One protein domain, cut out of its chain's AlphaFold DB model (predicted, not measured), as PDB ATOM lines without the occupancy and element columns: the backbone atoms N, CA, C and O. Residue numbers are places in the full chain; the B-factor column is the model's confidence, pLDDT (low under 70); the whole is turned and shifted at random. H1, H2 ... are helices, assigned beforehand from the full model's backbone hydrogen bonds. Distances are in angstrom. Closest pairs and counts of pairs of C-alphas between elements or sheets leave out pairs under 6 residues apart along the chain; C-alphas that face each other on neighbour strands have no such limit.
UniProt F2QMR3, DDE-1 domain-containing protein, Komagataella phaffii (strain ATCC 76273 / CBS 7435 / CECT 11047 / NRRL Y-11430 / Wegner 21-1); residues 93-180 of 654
ATOM      1  N   PHE A  93       1.624  26.702  40.449       70.94
ATOM      2  CA  PHE A  93       0.316  26.099  40.316       70.94
ATOM      3  C   PHE A  93      -0.116  26.045  38.859       70.94
ATOM      4  O   PHE A  93       0.216  26.918  38.056       70.94
ATOM      5  N   THR A  94      -0.847  24.986  38.534       78.06
ATOM      6  CA  THR A  94      -1.667  24.949  37.327       78.06
ATOM      7  C   THR A  94      -2.874  25.863  37.526       78.06
ATOM      8  O   THR A  94      -3.281  26.107  38.664       78.06
ATOM      9  N   ASP A  95      -3.493  26.303  36.433       81.25
ATOM     10  CA  ASP A  95      -4.717  27.117  36.479       81.25
ATOM     11  C   ASP A  95      -5.821  26.439  37.313       81.25
ATOM     12  O   ASP A  95      -6.564  27.096  38.035       81.25
ATOM     13  N   GLN A  96      -5.876  25.102  37.296       80.19
ATOM     14  CA  GLN A  96      -6.797  24.319  38.123       80.19
ATOM     15  C   GLN A  96      -6.527  24.475  39.629       80.19
ATOM     16  O   GLN A  96      -7.466  24.616  40.406       80.19
ATOM     17  N   TYR A  97      -5.261  24.463  40.058       81.25
ATOM     18  CA  TYR A  97      -4.914  24.680  41.467       81.25
ATOM     19  C   TYR A  97      -5.150  26.130  41.896       81.25
ATOM     20  O   TYR A  97      -5.614  26.355  43.012       81.25
ATOM     21  N   GLU A  98      -4.859  27.107  41.029       84.56
ATOM     22  CA  GLU A  98      -5.204  28.507  41.308       84.56
ATOM     23  C   GLU A  98      -6.731  28.670  41.448       84.56
ATOM     24  O   GLU A  98      -7.183  29.313  42.393       84.56
ATOM     25  N   SER A  99      -7.525  28.003  40.601       84.94
ATOM     26  CA  SER A  99      -8.991  27.964  40.720       84.94
ATOM     27  C   SER A  99      -9.453  27.351  42.045       84.94
ATOM     28  O   SER A  99     -10.281  27.944  42.723       84.94
ATOM     29  N   LEU A 100      -8.884  26.216  42.470       85.88
ATOM     30  CA  LEU A 100      -9.235  25.591  43.755       85.88
ATOM     31  C   LEU A 100      -8.876  26.477  44.955       85.88
ATOM     32  O   LEU A 100      -9.633  26.553  45.919       85.88
ATOM     33  N   LEU A 101      -7.737  27.174  44.903       87.44
ATOM     34  CA  LEU A 101      -7.381  28.174  45.913       87.44
ATOM     35  C   LEU A 101      -8.365  29.355  45.905       87.44
ATOM     36  O   LEU A 101      -8.684  29.881  46.970       87.44
ATOM     37  N   CYS A 102      -8.869  29.759  44.734       89.25
ATOM     38  CA  CYS A 102      -9.935  30.755  44.626       89.25
ATOM     39  C   CYS A 102     -11.207  30.306  45.332       89.25
ATOM     40  O   CYS A 102     -11.782  31.069  46.107       89.25
ATOM     41  N   ASP A 103     -11.638  29.080  45.042       88.12
ATOM     42  CA  ASP A 103     -12.848  28.485  45.595       88.12
ATOM     43  C   ASP A 103     -12.717  28.366  47.112       88.12
ATOM     44  O   ASP A 103     -13.623  28.771  47.837       88.12
ATOM     45  N   TYR A 104     -11.547  27.935  47.600       90.25
ATOM     46  CA  TYR A 104     -11.217  27.921  49.024       90.25
ATOM     47  C   TYR A 104     -11.364  29.310  49.654       90.25
ATOM     48  O   TYR A 104     -12.108  29.474  50.614       90.25
ATOM     49  N   LEU A 105     -10.700  30.336  49.112       89.81
ATOM     50  CA  LEU A 105     -10.767  31.687  49.684       89.81
ATOM     51  C   LEU A 105     -12.185  32.260  49.635       89.81
ATOM     52  O   LEU A 105     -12.629  32.902  50.585       89.81
ATOM     53  N   THR A 106     -12.908  31.991  48.551       88.44
ATOM     54  CA  THR A 106     -14.294  32.426  48.375       88.44
ATOM     55  C   THR A 106     -15.198  31.755  49.404       88.44
ATOM     56  O   THR A 106     -15.998  32.440  50.037       88.44
ATOM     57  N   LEU A 107     -15.050  30.444  49.614       87.38
ATOM     58  CA  LEU A 107     -15.756  29.690  50.648       87.38
ATOM     59  C   LEU A 107     -15.479  30.280  52.035       87.38
ATOM     60  O   LEU A 107     -16.418  30.612  52.756       87.38
ATOM     61  N   MET A 108     -14.205  30.468  52.382       87.19
ATOM     62  CA  MET A 108     -13.806  30.980  53.693       87.19
ATOM     63  C   MET A 108     -14.353  32.386  53.954       87.19
ATOM     64  O   MET A 108     -14.971  32.619  54.993       87.19
ATOM     65  N   TYR A 109     -14.219  33.307  52.995       85.50
ATOM     66  CA  TYR A 109     -14.732  34.667  53.157       85.50
ATOM     67  C   TYR A 109     -16.267  34.725  53.161       85.50
ATOM     68  O   TYR A 109     -16.830  35.536  53.893       85.50
ATOM     69  N   ARG A 110     -16.966  33.854  52.413       81.69
ATOM     70  CA  ARG A 110     -18.440  33.738  52.485       81.69
ATOM     71  C   ARG A 110     -18.897  33.286  53.866       81.69
ATOM     72  O   ARG A 110     -19.931  33.731  54.348       81.69
ATOM     73  N   CYS A 111     -18.096  32.449  54.513       77.00
ATOM     74  CA  CYS A 111     -18.309  32.039  55.894       77.00
ATOM     75  C   CYS A 111     -17.812  33.087  56.906       77.00
ATOM     76  O   CYS A 111     -17.685  32.770  58.079       77.00
ATOM     77  N   GLY A 112     -17.470  34.314  56.491       75.50
ATOM     78  CA  GLY A 112     -16.968  35.360  57.389       75.50
ATOM     79  C   GLY A 112     -15.599  35.062  58.014       75.50
ATOM     80  O   GLY A 112     -15.198  35.734  58.965       75.50
ATOM     81  N   VAL A 113     -14.866  34.065  57.509       78.94
ATOM     82  CA  VAL A 113     -13.544  33.688  58.015       78.94
ATOM     83  C   VAL A 113     -12.469  34.377  57.184       78.94
ATOM     84  O   VAL A 113     -12.220  34.003  56.037       78.94
ATOM     85  N   LEU A 114     -11.780  35.365  57.764       80.56
ATOM     86  CA  LEU A 114     -10.590  35.920  57.126       80.56
ATOM     87  C   LEU A 114      -9.414  34.957  57.230       80.56
ATOM     88  O   LEU A 114      -8.852  34.749  58.300       80.56
ATOM     89  N   VAL A 115      -8.998  34.453  56.075       82.75
ATOM     90  CA  VAL A 115      -7.761  33.695  55.935       82.75
ATOM     91  C   VAL A 115      -6.579  34.657  55.866       82.75
ATOM     92  O   VAL A 115      -6.485  35.506  54.972       82.75
ATOM     93  N   SER A 116      -5.653  34.520  56.808       83.50
ATOM     94  CA  SER A 116      -4.388  35.241  56.799       83.50
ATOM     95  C   SER A 116      -3.495  34.751  55.661       83.50
ATOM     96  O   SER A 116      -3.511  33.586  55.263       83.50
ATOM     97  N   TYR A 117      -2.613  35.623  55.168       82.75
ATOM     98  CA  TYR A 117      -1.655  35.203  54.144       82.75
ATOM     99  C   TYR A 117      -0.742  34.062  54.628       82.75
ATOM    100  O   TYR A 117      -0.279  33.279  53.805       82.75
ATOM    101  N   ARG A 118      -0.464  33.960  55.940       83.44
ATOM    102  CA  ARG A 118       0.358  32.881  56.513       83.44
ATOM    103  C   ARG A 118      -0.345  31.531  56.391       83.44
ATOM    104  O   ARG A 118       0.300  30.573  55.984       83.44
ATOM    105  N   GLU A 119      -1.645  31.477  56.670       84.88
ATOM    106  CA  GLU A 119      -2.452  30.263  56.501       84.88
ATOM    107  C   GLU A 119      -2.509  29.845  55.034       84.88
ATOM    108  O   GLU A 119      -2.252  28.684  54.724       84.88
ATOM    109  N   VAL A 120      -2.731  30.791  54.112       84.69
ATOM    110  CA  VAL A 120      -2.712  30.465  52.677       84.69
ATOM    111  C   VAL A 120      -1.341  29.960  52.242       84.69
ATOM    112  O   VAL A 120      -1.252  28.993  51.493       84.69
ATOM    113  N   LEU A 121      -0.259  30.579  52.721       82.75
ATOM    114  CA  LEU A 121       1.096  30.111  52.442       82.75
ATOM    115  C   LEU A 121       1.357  28.716  53.019       82.75
ATOM    116  O   LEU A 121       2.017  27.926  52.349       82.75
ATOM    117  N   SER A 122       0.864  28.409  54.222       83.31
ATOM    118  CA  SER A 122       0.963  27.068  54.811       83.31
ATOM    119  C   SER A 122       0.245  26.053  53.932       83.31
ATOM    120  O   SER A 122       0.884  25.137  53.423       83.31
ATOM    121  N   LEU A 123      -1.030  26.309  53.626       83.06
ATOM    122  CA  LEU A 123      -1.863  25.466  52.768       83.06
ATOM    123  C   LEU A 123      -1.194  25.195  51.413       83.06
ATOM    124  O   LEU A 123      -1.137  24.063  50.933       83.06
ATOM    125  N   VAL A 124      -0.641  26.243  50.806       82.12
ATOM    126  CA  VAL A 124       0.099  26.181  49.545       82.12
ATOM    127  C   VAL A 124       1.372  25.340  49.676       82.12
ATOM    128  O   VAL A 124       1.619  24.482  48.828       82.12
ATOM    129  N   ASN A 125       2.178  25.555  50.717       80.06
ATOM    130  CA  ASN A 125       3.415  24.800  50.931       80.06
ATOM    131  C   ASN A 125       3.128  23.311  51.164       80.06
ATOM    132  O   ASN A 125       3.802  22.469  50.565       80.06
ATOM    133  N   ASP A 126       2.113  22.998  51.968       78.88
ATOM    134  CA  ASP A 126       1.697  21.631  52.285       78.88
ATOM    135  C   ASP A 126       1.202  20.914  51.027       78.88
ATOM    136  O   ASP A 126       1.646  19.808  50.706       78.88
ATOM    137  N   THR A 127       0.383  21.597  50.225       73.62
ATOM    138  CA  THR A 127      -0.123  21.067  48.952       73.62
ATOM    139  C   THR A 127       1.009  20.784  47.968       73.62
ATOM    140  O   THR A 127       1.063  19.707  47.364       73.62
ATOM    141  N   VAL A 128       1.958  21.715  47.815       72.81
ATOM    142  CA  VAL A 128       3.123  21.519  46.940       72.81
ATOM    143  C   VAL A 128       3.977  20.356  47.440       72.81
ATOM    144  O   VAL A 128       4.408  19.529  46.633       72.81
ATOM    145  N   ALA A 129       4.196  20.245  48.752       72.25
ATOM    146  CA  ALA A 129       4.954  19.146  49.339       72.25
ATOM    147  C   ALA A 129       4.296  17.785  49.062       72.25
ATOM    148  O   ALA A 129       4.976  16.858  48.607       72.25
ATOM    149  N   ILE A 130       2.977  17.677  49.253       69.38
ATOM    150  CA  ILE A 130       2.198  16.465  48.967       69.38
ATOM    151  C   ILE A 130       2.264  16.118  47.476       69.38
ATOM    152  O   ILE A 130       2.563  14.973  47.123       69.38
ATOM    153  N   HIS A 131       2.036  17.089  46.591       65.38
ATOM    154  CA  HIS A 131       2.055  16.872  45.143       65.38
ATOM    155  C   HIS A 131       3.431  16.403  44.647       65.38
ATOM    156  O   HIS A 131       3.535  15.464  43.852       65.38
ATOM    157  N   CYS A 132       4.503  17.006  45.165       65.25
ATOM    158  CA  CYS A 132       5.876  16.618  44.851       65.25
ATOM    159  C   CYS A 132       6.181  15.194  45.329       65.25
ATOM    160  O   CYS A 132       6.731  14.395  44.567       65.25
ATOM    161  N   LYS A 133       5.750  14.846  46.550       70.81
ATOM    162  CA  LYS A 133       5.884  13.493  47.104       70.81
ATOM    163  C   LYS A 133       5.140  12.455  46.258       70.81
ATOM    164  O   LYS A 133       5.722  11.426  45.937       70.81
ATOM    165  N   ARG A 134       3.892  12.730  45.853       67.06
ATOM    166  CA  ARG A 134       3.086  11.830  44.997       67.06
ATOM    167  C   ARG A 134       3.708  11.636  43.612       67.06
ATOM    168  O   ARG A 134       3.698  10.528  43.088       67.06
ATOM    169  N   SER A 135       4.290  12.690  43.049       63.59
ATOM    170  CA  SER A 135       4.862  12.663  41.699       63.59
ATOM    171  C   SER A 135       6.315  12.170  41.650       63.59
ATOM    172  O   SER A 135       6.903  12.131  40.571       63.59
ATOM    173  N   ASN A 136       6.927  11.823  42.793       70.38
ATOM    174  CA  ASN A 136       8.377  11.600  42.925       70.38
ATOM    175  C   ASN A 136       9.222  12.751  42.333       70.38
ATOM    176  O   ASN A 136      10.348  12.549  41.874       70.38
ATOM    177  N   ILE A 137       8.678  13.971  42.333       65.19
ATOM    178  CA  ILE A 137       9.365  15.173  41.863       65.19
ATOM    179  C   ILE A 137      10.012  15.823  43.081       65.19
ATOM    180  O   ILE A 137       9.393  15.982  44.130       65.19
ATOM    181  N   GLU A 138      11.280  16.209  42.958       61.31
ATOM    182  CA  GLU A 138      11.954  16.949  44.022       61.31
ATOM    183  C   GLU A 138      11.253  18.294  44.228       61.31
ATOM    184  O   GLU A 138      11.083  19.050  43.268       61.31
ATOM    185  N   ASN A 139      10.849  18.582  45.469       62.44
ATOM    186  CA  ASN A 139      10.060  19.767  45.779       62.44
ATOM    187  C   ASN A 139      10.787  21.031  45.273       62.44
ATOM    188  O   ASN A 139      11.898  21.323  45.733       62.44
ATOM    189  N   PRO A 140      10.204  21.790  44.325       59.72
ATOM    190  CA  PRO A 140      10.853  22.969  43.767       59.72
ATOM    191  C   PRO A 140      11.108  24.040  44.837       59.72
ATOM    192  O   PRO A 140      12.066  24.804  44.695       59.72
ATOM    193  N   LEU A 141      10.329  24.044  45.927       62.25
ATOM    194  CA  LEU A 141      10.533  24.907  47.093       62.25
ATOM    195  C   LEU A 141      11.796  24.526  47.884       62.25
ATOM    196  O   LEU A 141      12.455  25.405  48.431       62.25
ATOM    197  N   ASN A 142      12.211  23.254  47.863       59.19
ATOM    198  CA  ASN A 142      13.439  22.801  48.527       59.19
ATOM    199  C   ASN A 142      14.705  23.182  47.736       59.19
ATOM    200  O   ASN A 142      15.750  23.443  48.330       59.19
ATOM    201  N   ARG A 143      14.635  23.247  46.396       52.16
ATOM    202  CA  ARG A 143      15.781  23.629  45.539       52.16
ATOM    203  C   ARG A 143      16.024  25.137  45.479       52.16
ATOM    204  O   ARG A 143      17.157  25.565  45.255       52.16
ATOM    205  N   ALA A 144      14.985  25.948  45.653       51.84
ATOM    206  CA  ALA A 144      15.097  27.400  45.699       51.84
ATOM    207  C   ALA A 144      15.569  27.860  47.094       51.84
ATOM    208  O   ALA A 144      14.801  28.421  47.857       51.84
ATOM    209  N   THR A 145      16.829  27.581  47.453       41.94
ATOM    210  CA  THR A 145      17.602  28.282  48.511       41.94
ATOM    211  C   THR A 145      16.854  28.674  49.800       41.94
ATOM    212  O   THR A 145      17.010  29.800  50.266       41.94
ATOM    213  N   GLY A 146      16.024  27.798  50.378       46.91
ATOM    214  CA  GLY A 146      15.306  28.098  51.627       46.91
ATOM    215  C   GLY A 146      14.315  29.270  51.548       46.91
ATOM    216  O   GLY A 146      13.808  29.714  52.576       46.91
ATOM    217  N   THR A 147      14.011  29.791  50.353       51.69
ATOM    218  CA  THR A 147      13.000  30.837  50.195       51.69
ATOM    219  C   THR A 147      11.622  30.198  50.253       51.69
ATOM    220  O   THR A 147      11.074  29.790  49.230       51.69
ATOM    221  N   ARG A 148      11.065  30.119  51.470       60.06
ATOM    222  CA  ARG A 148       9.623  29.945  51.685       60.06
ATOM    223  C   ARG A 148       8.885  30.963  50.815       60.06
ATOM    224  O   ARG A 148       9.353  32.095  50.648       60.06
ATOM    225  N   LEU A 149       7.747  30.564  50.249       69.56
ATOM    226  CA  LEU A 149       6.867  31.502  49.560       69.56
ATOM    227  C   LEU A 149       6.589  32.676  50.500       69.56
ATOM    228  O   LEU A 149       6.145  32.494  51.628       69.56
ATOM    229  N   GLY A 150       6.988  33.870  50.071       76.31
ATOM    230  CA  GLY A 150       6.982  35.058  50.914       76.31
ATOM    231  C   GLY A 150       5.788  35.961  50.631       76.31
ATOM    232  O   GLY A 150       5.080  35.812  49.635       76.31
ATOM    233  N   ARG A 151       5.636  37.001  51.456       78.25
ATOM    234  CA  ARG A 151       4.578  38.021  51.333       78.25
ATOM    235  C   ARG A 151       4.469  38.634  49.930       78.25
ATOM    236  O   ARG A 151       3.376  38.986  49.499       78.25
ATOM    237  N   ARG A 152       5.586  38.761  49.201       79.31
ATOM    238  CA  ARG A 152       5.594  39.262  47.816       79.31
ATOM    239  C   ARG A 152       4.864  38.329  46.850       79.31
ATOM    240  O   ARG A 152       4.087  38.814  46.037       79.31
ATOM    241  N   TRP A 153       5.110  37.020  46.941       82.81
ATOM    242  CA  TRP A 153       4.417  36.045  46.101       82.81
ATOM    243  C   TRP A 153       2.920  36.075  46.381       82.81
ATOM    244  O   TRP A 153       2.146  36.179  45.439       82.81
ATOM    245  N   TRP A 154       2.537  36.096  47.663       83.69
ATOM    246  CA  TRP A 154       1.139  36.227  48.067       83.69
ATOM    247  C   TRP A 154       0.482  37.462  47.449       83.69
ATOM    248  O   TRP A 154      -0.547  37.325  46.809       83.69
ATOM    249  N   LYS A 155       1.097  38.648  47.559       83.38
ATOM    250  CA  LYS A 155       0.556  39.877  46.950       83.38
ATOM    251  C   LYS A 155       0.349  39.734  45.439       83.38
ATOM    252  O   LYS A 155      -0.698  40.111  44.933       83.38
ATOM    253  N   GLU A 156       1.339  39.191  44.726       83.94
ATOM    254  CA  GLU A 156       1.243  38.997  43.273       83.94
ATOM    255  C   GLU A 156       0.223  37.914  42.887       83.94
ATOM    256  O   GLU A 156      -0.404  38.034  41.842       83.94
ATOM    257  N   PHE A 157       0.087  36.844  43.673       83.56
ATOM    258  CA  PHE A 157      -0.912  35.790  43.474       83.56
ATOM    259  C   PHE A 157      -2.317  36.323  43.745       83.56
ATOM    260  O   PHE A 157      -3.170  36.290  42.868       83.56
ATOM    261  N   TYR A 158      -2.523  36.900  44.921       84.00
ATOM    262  CA  TYR A 158      -3.808  37.401  45.378       84.00
ATOM    263  C   TYR A 158      -4.372  38.492  44.471       84.00
ATOM    264  O   TYR A 158      -5.545  38.437  44.124       84.00
ATOM    265  N   GLN A 159      -3.532  39.425  44.000       85.75
ATOM    266  CA  GLN A 159      -3.973  40.430  43.031       85.75
ATOM    267  C   GLN A 159      -4.495  39.778  41.745       85.75
ATOM    268  O   GLN A 159      -5.567  40.142  41.281       85.75
ATOM    269  N   ARG A 160      -3.797  38.766  41.206       85.44
ATOM    270  CA  ARG A 160      -4.284  38.033  40.024       85.44
ATOM    271  C   ARG A 160      -5.614  37.333  40.291       85.44
ATOM    272  O   ARG A 160      -6.459  37.315  39.402       85.44
ATOM    273  N   MET A 161      -5.786  36.761  41.484       84.62
ATOM    274  CA  MET A 161      -7.032  36.094  41.869       84.62
ATOM    275  C   MET A 161      -8.198  37.079  41.929       84.62
ATOM    276  O   MET A 161      -9.245  36.787  41.368       84.62
ATOM    277  N   ILE A 162      -8.005  38.250  42.542       85.31
ATOM    278  CA  ILE A 162      -8.999  39.335  42.563       85.31
ATOM    279  C   ILE A 162      -9.339  39.773  41.138       85.31
ATOM    280  O   ILE A 162     -10.509  39.806  40.770       85.31
ATOM    281  N   ASP A 163      -8.316  40.040  40.319       84.81
ATOM    282  CA  ASP A 163      -8.497  40.497  38.938       84.81
ATOM    283  C   ASP A 163      -9.258  39.461  38.085       84.81
ATOM    284  O   ASP A 163      -9.968  39.826  37.146       84.81
ATOM    285  N   SER A 164      -9.114  38.170  38.404       82.69
ATOM    286  CA  SER A 164      -9.719  37.056  37.657       82.69
ATOM    287  C   SER A 164     -11.050  36.570  38.244       82.69
ATOM    288  O   SER A 164     -11.806  35.896  37.547       82.69
ATOM    289  N   CYS A 165     -11.354  36.896  39.502       84.69
ATOM    290  CA  CYS A 165     -12.550  36.457  40.215       84.69
ATOM    291  C   CYS A 165     -13.203  37.638  40.955       84.69
ATOM    292  O   CYS A 165     -12.926  37.869  42.136       84.69
ATOM    293  N   PRO A 166     -14.135  38.359  40.304       85.69
ATOM    294  CA  PRO A 166     -14.843  39.483  40.922       85.69
ATOM    295  C   PRO A 166     -15.608  39.093  42.193       85.69
ATOM    296  O   PRO A 166     -15.730  39.890  43.119       85.69
ATOM    297  N   VAL A 167     -16.083  37.842  42.270       84.00
ATOM    298  CA  VAL A 167     -16.746  37.307  43.468       84.00
ATOM    299  C   VAL A 167     -15.801  37.347  44.665       84.00
ATOM    300  O   VAL A 167     -16.210  37.765  45.745       84.00
ATOM    301  N   LEU A 168     -14.530  36.971  44.481       83.31
ATOM    302  CA  LEU A 168     -13.541  37.012  45.553       83.31
ATOM    303  C   LEU A 168     -13.338  38.443  46.059       83.31
ATOM    304  O   LEU A 168     -13.276  38.639  47.268       83.31
ATOM    305  N   GLN A 169     -13.302  39.428  45.156       85.31
ATOM    306  CA  GLN A 169     -13.185  40.840  45.519       85.31
ATOM    307  C   GLN A 169     -14.357  41.298  46.394       85.31
ATOM    308  O   GLN A 169     -14.147  41.835  47.477       85.31
ATOM    309  N   THR A 170     -15.593  41.049  45.958       82.06
ATOM    310  CA  THR A 170     -16.789  41.473  46.699       82.06
ATOM    311  C   THR A 170     -16.866  40.811  48.073       82.06
ATOM    312  O   THR A 170     -17.146  41.467  49.075       82.06
ATOM    313  N   VAL A 171     -16.611  39.502  48.142       78.69
ATOM    314  CA  VAL A 171     -16.681  38.768  49.410       78.69
ATOM    315  C   VAL A 171     -15.531  39.188  50.338       78.69
ATOM    316  O   VAL A 171     -15.738  39.331  51.542       78.69
ATOM    317  N   GLN A 172     -14.348  39.475  49.789       79.56
ATOM    318  CA  GLN A 172     -13.238  40.052  50.538       79.56
ATOM    319  C   GLN A 172     -13.612  41.416  51.128       79.56
ATOM    320  O   GLN A 172     -13.433  41.614  52.325       79.56
ATOM    321  N   GLU A 173     -14.101  42.358  50.320       80.62
ATOM    322  CA  GLU A 173     -14.474  43.703  50.779       80.62
ATOM    323  C   GLU A 173     -15.465  43.622  51.948       80.62
ATOM    324  O   GLU A 173     -15.241  44.245  52.988       80.62
ATOM    325  N   ASN A 174     -16.470  42.746  51.841       73.44
ATOM    326  CA  ASN A 174     -17.430  42.480  52.914       73.44
ATOM    327  C   ASN A 174     -16.766  41.952  54.197       73.44
ATOM    328  O   ASN A 174     -17.092  42.415  55.293       73.44
ATOM    329  N   ALA A 175     -15.830  41.008  54.070       72.25
ATOM    330  CA  ALA A 175     -15.117  40.435  55.210       72.25
ATOM    331  C   ALA A 175     -14.108  41.422  55.836       72.25
ATOM    332  O   ALA A 175     -13.890  41.426  57.045       72.25
ATOM    333  N   TYR A 176     -13.507  42.314  55.045       74.44
ATOM    334  CA  TYR A 176     -12.657  43.387  55.568       74.44
ATOM    335  C   TYR A 176     -13.475  44.436  56.316       74.44
ATOM    336  O   TYR A 176     -13.077  44.831  57.412       74.44
ATOM    337  N   SER A 177     -14.631  44.845  55.778       72.38
ATOM    338  CA  SER A 177     -15.542  45.759  56.474       72.38
ATOM    339  C   SER A 177     -15.987  45.211  57.831       72.38
ATOM    340  O   SER A 177     -16.119  45.982  58.781       72.38
ATOM    341  N   SER A 178     -16.160  43.890  57.970       66.38
ATOM    342  CA  SER A 178     -16.473  43.289  59.271       66.38
ATOM    343  C   SER A 178     -15.286  43.265  60.226       66.38
ATOM    344  O   SER A 178     -15.450  43.514  61.419       66.38
ATOM    345  N   HIS A 179     -14.074  43.058  59.718       66.38
ATOM    346  CA  HIS A 179     -12.862  43.053  60.532       66.38
ATOM    347  C   HIS A 179     -12.380  44.425  60.999       66.38
ATOM    348  O   HIS A 179     -11.687  44.490  62.013       66.38
ATOM    349  N   THR A 180     -12.736  45.508  60.304       70.62
ATOM    350  CA  THR A 180     -12.461  46.876  60.777       70.62
ATOM    351  C   THR A 180     -13.315  47.276  61.979       70.62
ATOM    352  O   THR A 180     -13.009  48.261  62.646       70.62
TER     353      THR A 180
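This is residues 93 to 180 of the 654 residues of the protein "DDE-1 domain-containing protein" of Komagataella phaffii (strain ATCC 76273 / CBS 7435 / CECT 11047 / NRRL Y-11430 / Wegner 21-1) (UniProt F2QMR3). The picture is an elongated, all-helical domain: at one end H1 and H5 pack partly side by side, and H4 runs from the first residues of H2 to the corner with H5. Towards the opposite end H2 reaches out, and the printed part then folds back through little H3 and residues 144 to 150. The printed part has 88 residues with five named helices, H1 to H5 in order, and no named strand. It is only just compact, close to loose, with a radius of gyration of the C-alphas of 14.1 A and spans of 42 by 23 by 21 A.

Find C-alpha 95 at (-4.717, 27.117, 36.479); from there H1 runs to residue 110, 22.1 A. Next look at H2, residues 117 to 134, 25.5 A, which begins at (-1.655, 35.203, 54.144). H3 is residues 140 to 143, 5.3 A, and H4 is residues 151 to 164, 19.8 A. H5, residues 166 to 179, 20.0 A, ends at (-12.862, 43.053, 60.532).

Look first at Thr 106 and Leu 168, the closest C-alphas of H1 and H5, 5.4 A apart: these helices touch and run the same way at a tilt of 36 degrees, only just steep. H1 and H4 are close but not clearly touching, about perpendicular at 87 degrees, closest at the C-alphas of Cys 102 and Met 161, 6.7 A. H4 touches H5 only at the corner, and only just, with Ile 162 and Gln 169 closest, their C-alphas 5.3 A apart. Residues 117 to 121 of H2 only just touch H4, about perpendicular at 90 degrees, with the C-alphas of Tyr 117 and Trp 154 closest at 6.8 A. H3 is near H2, and H1 is near H2. In H1, H2 and H5 every O i to N i+4 pair is within hydrogen-bond range; in H4 it is 9 of 10, and H3 is too short for one.

Measure from C-alpha 136 to C-alpha 180, the two farthest apart, and you find 44.7 A. The printed part has no cut and no long link. Confidence is under 70 for 20 residues, among them residues 137 to 149.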